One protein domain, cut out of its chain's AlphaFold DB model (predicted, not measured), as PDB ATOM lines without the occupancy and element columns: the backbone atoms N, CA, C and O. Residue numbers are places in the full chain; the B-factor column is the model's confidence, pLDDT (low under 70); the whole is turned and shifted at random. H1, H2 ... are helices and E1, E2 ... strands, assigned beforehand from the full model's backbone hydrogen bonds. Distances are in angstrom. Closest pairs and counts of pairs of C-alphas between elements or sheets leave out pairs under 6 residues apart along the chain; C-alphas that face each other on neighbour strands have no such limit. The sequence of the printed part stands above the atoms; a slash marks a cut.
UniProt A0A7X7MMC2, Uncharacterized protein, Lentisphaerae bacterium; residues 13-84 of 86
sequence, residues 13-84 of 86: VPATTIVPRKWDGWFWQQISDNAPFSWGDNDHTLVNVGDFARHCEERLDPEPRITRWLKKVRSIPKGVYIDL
ATOM      1  N   VAL A  13     341.702 386.433 475.700       89.12
ATOM      2  CA  VAL A  13     342.592 387.594 475.786       89.12
ATOM      3  C   VAL A  13     342.042 388.746 474.933       89.12
ATOM      4  O   VAL A  13     341.650 388.505 473.790       89.12
ATOM      5  N   PRO A  14     342.039 389.992 475.440       88.69
ATOM      6  CA  PRO A  14     341.658 391.165 474.654       88.69
ATOM      7  C   PRO A  14     342.563 391.358 473.443       88.69
ATOM      8  O   PRO A  14     343.796 391.295 473.563       88.69
ATOM      9  N   ALA A  15     341.992 391.669 472.285       87.25
ATOM     10  CA  ALA A  15     342.754 391.879 471.063       87.25
ATOM     11  C   ALA A  15     343.718 393.073 471.192       87.25
ATOM     12  O   ALA A  15     344.858 393.016 470.727       87.25
ATOM     13  N   THR A  16     343.333 394.111 471.938       86.25
ATOM     14  CA  THR A  16     344.187 395.261 472.282       86.25
ATOM     15  C   THR A  16     345.433 394.914 473.105       86.25
ATOM     16  O   THR A  16     346.383 395.701 473.138       86.25
ATOM     17  N   THR A  17     345.486 393.740 473.748       88.81
ATOM     18  CA  THR A  17     346.693 393.278 474.468       88.81
ATOM     19  C   THR A  17     347.711 392.604 473.549       88.81
ATOM     20  O   THR A  17     348.907 392.597 473.849       88.81
ATOM     21  N   ILE A  18     347.257 392.062 472.416       89.62
ATOM     22  CA  ILE A  18     348.095 391.339 471.451       89.62
ATOM     23  C   ILE A  18     348.427 392.177 470.215       89.62
ATOM     24  O   ILE A  18     349.498 391.994 469.630       89.62
ATOM     25  N   VAL A  19     347.552 393.103 469.817       90.38
ATOM     26  CA  VAL A  19     347.771 394.019 468.695       90.38
ATOM     27  C   VAL A  19     348.539 395.246 469.196       90.38
ATOM     28  O   VAL A  19     348.102 395.922 470.127       90.38
ATOM     29  N   PRO A  20     349.705 395.574 468.609       91.75
ATOM     30  CA  PRO A  20     350.436 396.777 468.983       91.75
ATOM     31  C   PRO A  20     349.574 398.034 468.806       91.75
ATOM     32  O   PRO A  20     349.106 398.290 467.705       91.75
ATOM     33  N   ARG A  21     349.470 398.890 469.831       88.06
ATOM     34  CA  ARG A  21     348.694 400.153 469.759       88.06
ATOM     35  C   ARG A  21     349.052 401.056 468.575       88.06
ATOM     36  O   ARG A  21     348.210 401.761 468.050       88.06
ATOM     37  N   LYS A  22     350.305 401.032 468.118       91.44
ATOM     38  CA  LYS A  22     350.756 401.787 466.932       91.44
ATOM     39  C   LYS A  22     350.187 401.270 465.602       91.44
ATOM     40  O   LYS A  22     350.443 401.874 464.568       91.44
ATOM     41  N   TRP A  23     349.559 400.099 465.612       90.38
ATOM     42  CA  TRP A  23     348.874 399.511 464.464       90.38
ATOM     43  C   TRP A  23     347.371 399.782 464.496       90.38
ATOM     44  O   TRP A  23     346.668 399.367 463.580       90.38
ATOM     45  N   ASP A  24     346.890 400.467 465.530       84.50
ATOM     46  CA  ASP A  24     345.492 400.840 465.650       84.50
ATOM     47  C   ASP A  24     345.022 401.655 464.431       84.50
ATOM     48  O   ASP A  24     345.814 402.318 463.750       84.50
ATOM     49  N   GLY A  25     343.739 401.546 464.104       83.88
ATOM     50  CA  GLY A  25     343.171 402.073 462.862       83.88
ATOM     51  C   GLY A  25     343.510 401.225 461.632       83.88
ATOM     52  O   GLY A  25     342.623 400.561 461.103       83.88
ATOM     53  N   TRP A  26     344.776 401.204 461.182       87.56
ATOM     54  CA  TRP A  26     345.162 400.488 459.945       87.56
ATOM     55  C   TRP A  26     344.861 398.990 460.045       87.56
ATOM     56  O   TRP A  26     344.309 398.402 459.121       87.56
ATOM     57  N   PHE A  27     345.218 398.379 461.178       88.06
ATOM     58  CA  PHE A  27     345.082 396.945 461.379       88.06
ATOM     59  C   PHE A  27     343.610 396.562 461.370       88.06
ATOM     60  O   PHE A  27     343.203 395.682 460.620       88.06
ATOM     61  N   TRP A  28     342.799 397.272 462.153       85.19
ATOM     62  CA  TRP A  28     341.372 396.996 462.222       85.19
ATOM     63  C   TRP A  28     340.694 397.239 460.886       85.19
ATOM     64  O   TRP A  28     339.893 396.407 460.497       85.19
ATOM     65  N   GLN A  29     341.084 398.270 460.133       83.62
ATOM     66  CA  GLN A  29     340.560 398.506 458.789       83.62
ATOM     67  C   GLN A  29     340.818 397.325 457.837       83.62
ATOM     68  O   GLN A  29     339.919 396.933 457.097       83.62
ATOM     69  N   GLN A  30     342.020 396.737 457.856       84.88
ATOM     70  CA  GLN A  30     342.344 395.575 457.012       84.88
ATOM     71  C   GLN A  30     341.610 394.303 457.442       84.88
ATOM     72  O   GLN A  30     341.223 393.482 456.610       84.88
ATOM     73  N   ILE A  31     341.451 394.125 458.752       83.25
ATOM     74  CA  ILE A  31     340.890 392.910 459.336       83.25
ATOM     75  C   ILE A  31     339.356 392.943 459.369       83.25
ATOM     76  O   ILE A  31     338.748 391.876 459.299       83.25
ATOM     77  N   SER A  32     338.730 394.122 459.451       77.19
ATOM     78  CA  SER A  32     337.272 394.279 459.528       77.19
ATOM     79  C   SER A  32     336.568 394.064 458.193       77.19
ATOM     80  O   SER A  32     335.433 393.595 458.168       77.19
ATOM     81  N   ASP A  33     337.218 394.399 457.078       67.00
ATOM     82  CA  ASP A  33     336.626 394.233 455.751       67.00
ATOM     83  C   ASP A  33     336.440 392.739 455.433       67.00
ATOM     84  O   ASP A  33     337.388 391.971 455.560       67.00
ATOM     85  N   ASN A  34     335.248 392.287 455.027       62.66
ATOM     86  CA  ASN A  34     334.947 390.886 454.671       62.66
ATOM     87  C   ASN A  34     335.447 389.824 455.688       62.66
ATOM     88  O   ASN A  34     335.883 388.738 455.295       62.66
ATOM     89  N   ALA A  35     335.473 390.143 456.983       61.94
ATOM     90  CA  ALA A  35     335.889 389.185 458.003       61.94
ATOM     91  C   ALA A  35     334.935 387.971 458.030       61.94
ATOM     92  O   ALA A  35     333.720 388.159 457.956       61.94
ATOM     93  N   PRO A  36     335.433 386.728 458.189       61.75
ATOM     94  CA  PRO A  36     334.584 385.539 458.331       61.75
ATOM     95  C   PRO A  36     333.861 385.478 459.694       61.75
ATOM     96  O   PRO A  36     333.247 384.466 460.025       61.75
ATOM     97  N   PHE A  37     333.955 386.544 460.492       63.59
ATOM     98  CA  PHE A  37     333.335 386.735 461.797       63.59
ATOM     99  C   PHE A  37     332.779 388.166 461.892       63.59
ATOM    100  O   PHE A  37     333.347 389.095 461.317       63.59
ATOM    101  N   SER A  38     331.654 388.349 462.587       55.78
ATOM    102  CA  SER A  38     330.969 389.643 462.689       55.78
ATOM    103  C   SER A  38     331.658 390.581 463.679       55.78
ATOM    104  O   SER A  38     331.782 390.274 464.866       55.78
ATOM    105  N   TRP A  39     332.063 391.750 463.189       58.44
ATOM    106  CA  TRP A  39     332.463 392.885 464.015       58.44
ATOM    107  C   TRP A  39     331.216 393.674 464.414       58.44
ATOM    108  O   TRP A  39     330.592 394.296 463.557       58.44
ATOM    109  N   GLY A  40     330.876 393.645 465.703       47.53
ATOM    110  CA  GLY A  40     329.756 394.396 466.267       47.53
ATOM    111  C   GLY A  40     328.384 393.737 466.081       47.53
ATOM    112  O   GLY A  40     328.052 393.203 465.024       47.53
ATOM    113  N   ASP A  41     327.593 393.816 467.149       44.38
ATOM    114  CA  ASP A  41     326.154 393.539 467.267       44.38
ATOM    115  C   ASP A  41     325.648 392.093 467.197       44.38
ATOM    116  O   ASP A  41     324.445 391.874 467.329       44.38
ATOM    117  N   ASN A  42     326.520 391.088 467.131       40.41
ATOM    118  CA  ASN A  42     326.119 389.728 467.498       40.41
ATOM    119  C   ASN A  42     327.206 389.041 468.330       40.41
ATOM    120  O   ASN A  42     328.191 388.531 467.801       40.41
ATOM    121  N   ASP A  43     326.931 388.982 469.634       45.81
ATOM    122  CA  ASP A  43     327.359 387.907 470.530       45.81
ATOM    123  C   ASP A  43     328.838 387.883 470.954       45.81
ATOM    124  O   ASP A  43     329.478 386.837 470.887       45.81
ATOM    125  N   HIS A  44     329.365 389.005 471.472       51.28
ATOM    126  CA  HIS A  44     330.632 389.029 472.224       51.28
ATOM    127  C   HIS A  44     331.764 388.299 471.477       51.28
ATOM    128  O   HIS A  44     332.125 387.189 471.871       51.28
ATOM    129  N   THR A  45     332.271 388.864 470.370       69.25
ATOM    130  CA  THR A  45     333.024 388.149 469.317       69.25
ATOM    131  C   THR A  45     334.336 387.506 469.796       69.25
ATOM    132  O   THR A  45     335.441 387.966 469.511       69.25
ATOM    133  N   LEU A  46     334.221 386.391 470.511       81.19
ATOM    134  CA  LEU A  46     335.310 385.524 470.913       81.19
ATOM    135  C   LEU A  46     335.716 384.697 469.699       81.19
ATOM    136  O   LEU A  46     335.050 383.732 469.321       81.19
ATOM    137  N   VAL A  47     336.842 385.050 469.092       84.25
ATOM    138  CA  VAL A  47     337.366 384.331 467.929       84.25
ATOM    139  C   VAL A  47     338.423 383.339 468.382       84.25
ATOM    140  O   VAL A  47     339.316 383.673 469.156       84.25
ATOM    141  N   ASN A  48     338.355 382.101 467.893       87.69
ATOM    142  CA  ASN A  48     339.414 381.134 468.149       87.69
ATOM    143  C   ASN A  48     340.761 381.704 467.680       87.69
ATOM    144  O   ASN A  48     340.874 382.205 466.560       87.69
ATOM    145  N   VAL A  49     341.807 381.588 468.500       89.44
ATOM    146  CA  VAL A  49     343.116 382.162 468.156       89.44
ATOM    147  C   VAL A  49     343.692 381.648 466.830       89.44
ATOM    148  O   VAL A  49     344.387 382.383 466.128       89.44
ATOM    149  N   GLY A  50     343.382 380.406 466.449       88.88
ATOM    150  CA  GLY A  50     343.774 379.835 465.163       88.88
ATOM    151  C   GLY A  50     343.071 380.505 463.983       88.88
ATOM    152  O   GLY A  50     343.727 380.814 462.988       88.88
ATOM    153  N   ASP A  51     341.771 380.768 464.114       87.38
ATOM    154  CA  ASP A  51     340.972 381.439 463.086       87.38
ATOM    155  C   ASP A  51     341.356 382.909 462.952       87.38
ATOM    156  O   ASP A  51     341.565 383.389 461.839       87.38
ATOM    157  N   PHE A  52     341.560 383.592 464.080       89.19
ATOM    158  CA  PHE A  52     342.062 384.962 464.107       89.19
ATOM    159  C   PHE A  52     343.427 385.073 463.410       89.19
ATOM    160  O   PHE A  52     343.614 385.917 462.534       89.19
ATOM    161  N   ALA A  53     344.377 384.191 463.748       91.44
ATOM    162  CA  ALA A  53     345.707 384.195 463.142       91.44
ATOM    163  C   ALA A  53     345.672 383.894 461.637       91.44
ATOM    164  O   ALA A  53     346.411 384.523 460.883       91.44
ATOM    165  N   ARG A  54     344.827 382.950 461.206       90.38
ATOM    166  CA  ARG A  54     344.642 382.616 459.788       90.38
ATOM    167  C   ARG A  54     344.080 383.802 459.008       90.38
ATOM    168  O   ARG A  54     344.664 384.177 458.002       90.38
ATOM    169  N   HIS A  55     343.016 384.430 459.504       89.25
ATOM    170  CA  HIS A  55     342.429 385.604 458.853       89.25
ATOM    171  C   HIS A  55     343.434 386.761 458.754       89.25
ATOM    172  O   HIS A  55     343.561 387.398 457.713       89.25
ATOM    173  N   CYS A  56     344.233 386.987 459.801       90.44
ATOM    174  CA  CYS A  56     345.300 387.986 459.754       90.44
ATOM    175  C   CYS A  56     346.401 387.645 458.735       90.44
ATOM    176  O   CYS A  56     346.946 388.545 458.110       90.44
ATOM    177  N   GLU A  57     346.745 386.370 458.559       91.75
ATOM    178  CA  GLU A  57     347.721 385.926 457.554       91.75
ATOM    179  C   GLU A  57     347.197 386.072 456.119       91.75
ATOM    180  O   GLU A  57     347.971 386.361 455.213       91.75
ATOM    181  N   GLU A  58     345.890 385.917 455.912       90.44
ATOM    182  CA  GLU A  58     345.244 386.101 454.608       90.44
ATOM    183  C   GLU A  58     345.110 387.579 454.211       90.44
ATOM    184  O   GLU A  58     345.081 387.893 453.022       90.44
ATOM    185  N   ARG A  59     345.009 388.487 455.191       89.31
ATOM    186  CA  ARG A  59     344.733 389.914 454.951       89.31
ATOM    187  C   ARG A  59     345.924 390.842 455.060       89.31
ATOM    188  O   ARG A  59     345.903 391.907 454.453       89.31
ATOM    189  N   LEU A  60     346.917 390.495 455.865       90.31
ATOM    190  CA  LEU A  60     348.045 391.378 456.124       90.31
ATOM    191  C   LEU A  60     349.230 390.983 455.256       90.31
ATOM    192  O   LEU A  60     349.588 389.808 455.172       90.31
ATOM    193  N   ASP A  61     349.896 391.983 454.686       90.88
ATOM    194  CA  ASP A  61     351.110 391.751 453.917       90.88
ATOM    195  C   ASP A  61     352.192 391.072 454.782       90.88
ATOM    196  O   ASP A  61     352.398 391.451 455.946       90.88
ATOM    197  N   PRO A  62     352.929 390.083 454.235       89.06
ATOM    198  CA  PRO A  62     353.878 389.259 454.982       89.06
ATOM    199  C   PRO A  62     355.206 389.981 455.280       89.06
ATOM    200  O   PRO A  62     356.304 389.463 455.056       89.06
ATOM    201  N   GLU A  63     355.140 391.187 455.837       93.44
ATOM    202  CA  GLU A  63     356.309 391.942 456.265       93.44
ATOM    203  C   GLU A  63     356.968 391.328 457.516       93.44
ATOM    204  O   GLU A  63     356.285 390.771 458.383       93.44
ATOM    205  N   PRO A  64     358.290 391.498 457.727       94.00
ATOM    206  CA  PRO A  64     359.003 390.889 458.856       94.00
ATOM    207  C   PRO A  64     358.396 391.178 460.239       94.00
ATOM    208  O   PRO A  64     358.491 390.353 461.152       94.00
ATOM    209  N   ARG A  65     357.777 392.354 460.413       93.12
ATOM    210  CA  ARG A  65     357.117 392.753 461.665       93.12
ATOM    211  C   ARG A  65     355.805 391.997 461.878       93.12
ATOM    212  O   ARG A  65     355.587 391.503 462.985       93.12
ATOM    213  N   ILE A  66     354.989 391.879 460.832       93.25
ATOM    214  CA  ILE A  66     353.714 391.154 460.831       93.25
ATOM    215  C   ILE A  66     353.972 389.664 461.021       93.25
ATOM    216  O   ILE A  66     353.439 389.070 461.950       93.25
ATOM    217  N   THR A  67     354.913 389.089 460.273       94.31
ATOM    218  CA  THR A  67     355.308 387.679 460.399       94.31
ATOM    219  C   THR A  67     355.796 387.336 461.808       94.31
ATOM    220  O   THR A  67     355.438 386.299 462.371       94.31
ATOM    221  N   ARG A  68     356.605 388.204 462.434       95.25
ATOM    222  CA  ARG A  68     357.049 387.995 463.824       95.25
ATOM    223  C   ARG A  68     355.887 388.090 464.811       95.25
ATOM    224  O   ARG A  68     355.873 387.343 465.787       95.25
ATOM    225  N   TRP A  69     354.956 389.011 464.590       95.38
ATOM    226  CA  TRP A  69     353.766 389.159 465.418       95.38
ATOM    227  C   TRP A  69     352.819 387.955 465.271       95.38
ATOM    228  O   TRP A  69     352.487 387.346 466.283       95.38
ATOM    229  N   LEU A  70     352.513 387.506 464.050       94.75
ATOM    230  CA  LEU A  70     351.701 386.313 463.772       94.75
ATOM    231  C   LEU A  70     352.273 385.054 464.427       94.75
ATOM    232  O   LEU A  70     351.528 384.261 464.999       94.75
ATOM    233  N   LYS A  71     353.603 384.885 464.431       94.75
ATOM    234  CA  LYS A  71     354.252 383.789 465.172       94.75
ATOM    235  C   LYS A  71     353.947 383.831 466.672       94.75
ATOM    236  O   LYS A  71     353.773 382.776 467.273       94.75
ATOM    237  N   LYS A  72     353.865 385.023 467.274       94.06
ATOM    238  CA  LYS A  72     353.473 385.176 468.685       94.06
ATOM    239  C   LYS A  72     351.998 384.854 468.888       94.06
ATOM    240  O   LYS A  72     351.684 384.106 469.803       94.06
ATOM    241  N   VAL A  73     351.117 385.341 468.017       92.88
ATOM    242  CA  VAL A  73     349.684 385.005 468.072       92.88
ATOM    243  C   VAL A  73     349.483 383.487 467.980       92.88
ATOM    244  O   VAL A  73     348.806 382.906 468.816       92.88
ATOM    245  N   ARG A  74     350.174 382.809 467.055       92.69
ATOM    246  CA  ARG A  74     350.134 381.341 466.911       92.69
ATOM    247  C   ARG A  74     350.749 380.571 468.087       92.69
ATOM    248  O   ARG A  74     350.527 379.369 468.188       92.69
ATOM    249  N   SER A  75     351.531 381.228 468.947       93.81
ATOM    250  CA  SER A  75     352.087 380.611 470.161       93.81
ATOM    251  C   SER A  75     351.119 380.622 471.347       93.81
ATOM    252  O   SER A  75     351.376 379.946 472.343       93.81
ATOM    253  N   ILE A  76     350.007 381.358 471.245       91.62
ATOM    254  CA  ILE A  76     348.931 381.322 472.237       91.62
ATOM    255  C   ILE A  76     348.326 379.902 472.248       91.62
ATOM    256  O   ILE A  76     348.101 379.331 471.175       91.62
ATOM    257  N   PRO A  77     348.071 379.306 473.431       89.94
ATOM    258  CA  PRO A  77     347.513 377.962 473.525       89.94
ATOM    259  C   PRO A  77     346.204 377.801 472.746       89.94
ATOM    260  O   PRO A  77     345.339 378.678 472.743       89.94
ATOM    261  N   LYS A  78     346.032 376.633 472.118       84.06
ATOM    262  CA  LYS A  78     344.757 376.253 471.498       84.06
ATOM    263  C   LYS A  78     343.653 376.232 472.564       84.06
ATOM    264  O   LYS A  78     343.897 375.787 473.681       84.06
ATOM    265  N   GLY A  79     342.452 376.680 472.202       81.56
ATOM    266  CA  GLY A  79     341.320 376.808 473.132       81.56
ATOM    267  C   GLY A  79     341.246 378.156 473.857       81.56
ATOM    268  O   GLY A  79     340.294 378.383 474.595       81.56
ATOM    269  N   VAL A  80     342.210 379.056 473.624       88.00
ATOM    270  CA  VAL A  80     342.101 380.472 473.996       88.00
ATOM    271  C   VAL A  80     341.408 381.243 472.875       88.00
ATOM    272  O   VAL A  80     341.694 381.040 471.688       88.00
ATOM    273  N   TYR A  81     340.519 382.142 473.270       88.38
ATOM    274  CA  TYR A  81     339.788 383.028 472.377       88.38
ATOM    275  C   TYR A  81     340.366 384.445 472.405       88.38
ATOM    276  O   TYR A  81     340.954 384.878 473.395       88.38
ATOM    277  N   ILE A  82     340.215 385.163 471.301       88.12
ATOM    278  CA  ILE A  82     340.539 386.579 471.187       88.12
ATOM    279  C   ILE A  82     339.233 387.349 471.313       88.12
ATOM    280  O   ILE A  82     338.321 387.124 470.523       88.12
ATOM    281  N   ASP A  83     339.159 388.227 472.304       87.94
ATOM    282  CA  ASP A  83     338.048 389.156 472.480       87.94
ATOM    283  C   ASP A  83     338.298 390.415 471.646       87.94
ATOM    284  O   ASP A  83     339.311 391.090 471.825       87.94
ATOM    285  N   LEU A  84     337.403 390.682 470.700       81.19
ATOM    286  CA  LEU A  84     337.534 391.747 469.711       81.19
ATOM    287  C   LEU A  84     336.844 393.064 470.114       81.19
ATOM    288  O   LEU A  84     337.018 394.055 469.409       81.19
TER     289      LEU A  84
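AT A GLANCE: This is residues 13 to 84 of the 86 residues of an uncharacterized protein of Lentisphaerae bacterium (UniProt A0A7X7MMC2). A helical hairpin, H3 and H4 side by side, is the main helical piece of a small rounded body; a tiny two-stranded sheet, E1 and E2, sits by the first end of H3, and H2 crosses near its last end. H1 is one short turn close to E2, and residues 33 to 45 make a long loop between H2 and E1. The printed part has 72 residues with four named helices and two named strands, in the order H1, H2, E1, H3, H4, E2; the sheet, E1 - E2, is antiparallel and the class is mostly helix. The whole is compact, with a radius of gyration of the C-alphas of 11.5 A and spans of 34 by 26 by 21 A.

HOW THE PARTS SIT: Start at residues 13 to 14, which pair parallel with residues 82 to 83 of E2, residues 80 to 83. H1, residues 15 to 18, follows; its closest C-alpha to E2 is that of Ala 15, 5.6 A from Asp 83's C-alpha. Look next at H2, residues 26 to 32, which touches H3, residues 49 to 59: their closest C-alphas, of Gln 30 and Arg 59, are 6.5 A apart. They run opposite ways at a steep tilt of 69 degrees, only just short of about perpendicular. E1, residues 46 to 48, is antiparallel to E2, with N 47 and O 82 2.9 A apart and N 82 and O 47 2.8 A apart, both within hydrogen-bond range. H3 and H4, residues 64 to 73, are a hairpin: they touch, closest at the C-alphas of Ala 53 and Val 73, 6.4 A, with a shallow tilt of 20 degrees, opposite ways. H2 and H4 are apart. Every O i to N i+4 pair is within hydrogen-bond range in H2, H3 and H4; H1 is too short for such a pair.

IN THESE COORDINATES: Find C-alpha 15 at (342.754, 391.879, 471.063), where H1 begins; it ends at residue 18. H2, from Trp 26 to Ser 32, is 10.0 A long, and E1 runs from Leu 46 to Asn 48. H3 begins at C-alpha 49, (343.116, 382.162, 468.156), and covers 15.4 A to Arg 59. H4 covers 14.4 A from Pro 64 to Val 73. E2, 9.7 A long, begins at Val 80 and ends at C-alpha 83, (338.048, 389.156, 472.480).

THE WHOLE: The C-alphas farthest apart are those of Asn 42 and Pro 64, 34.0 A. The printed part has no cut, and its long link is H2 to E1. There, in residues 33 to 45, pLDDT is under 70; the mean of the printed part is 83.1.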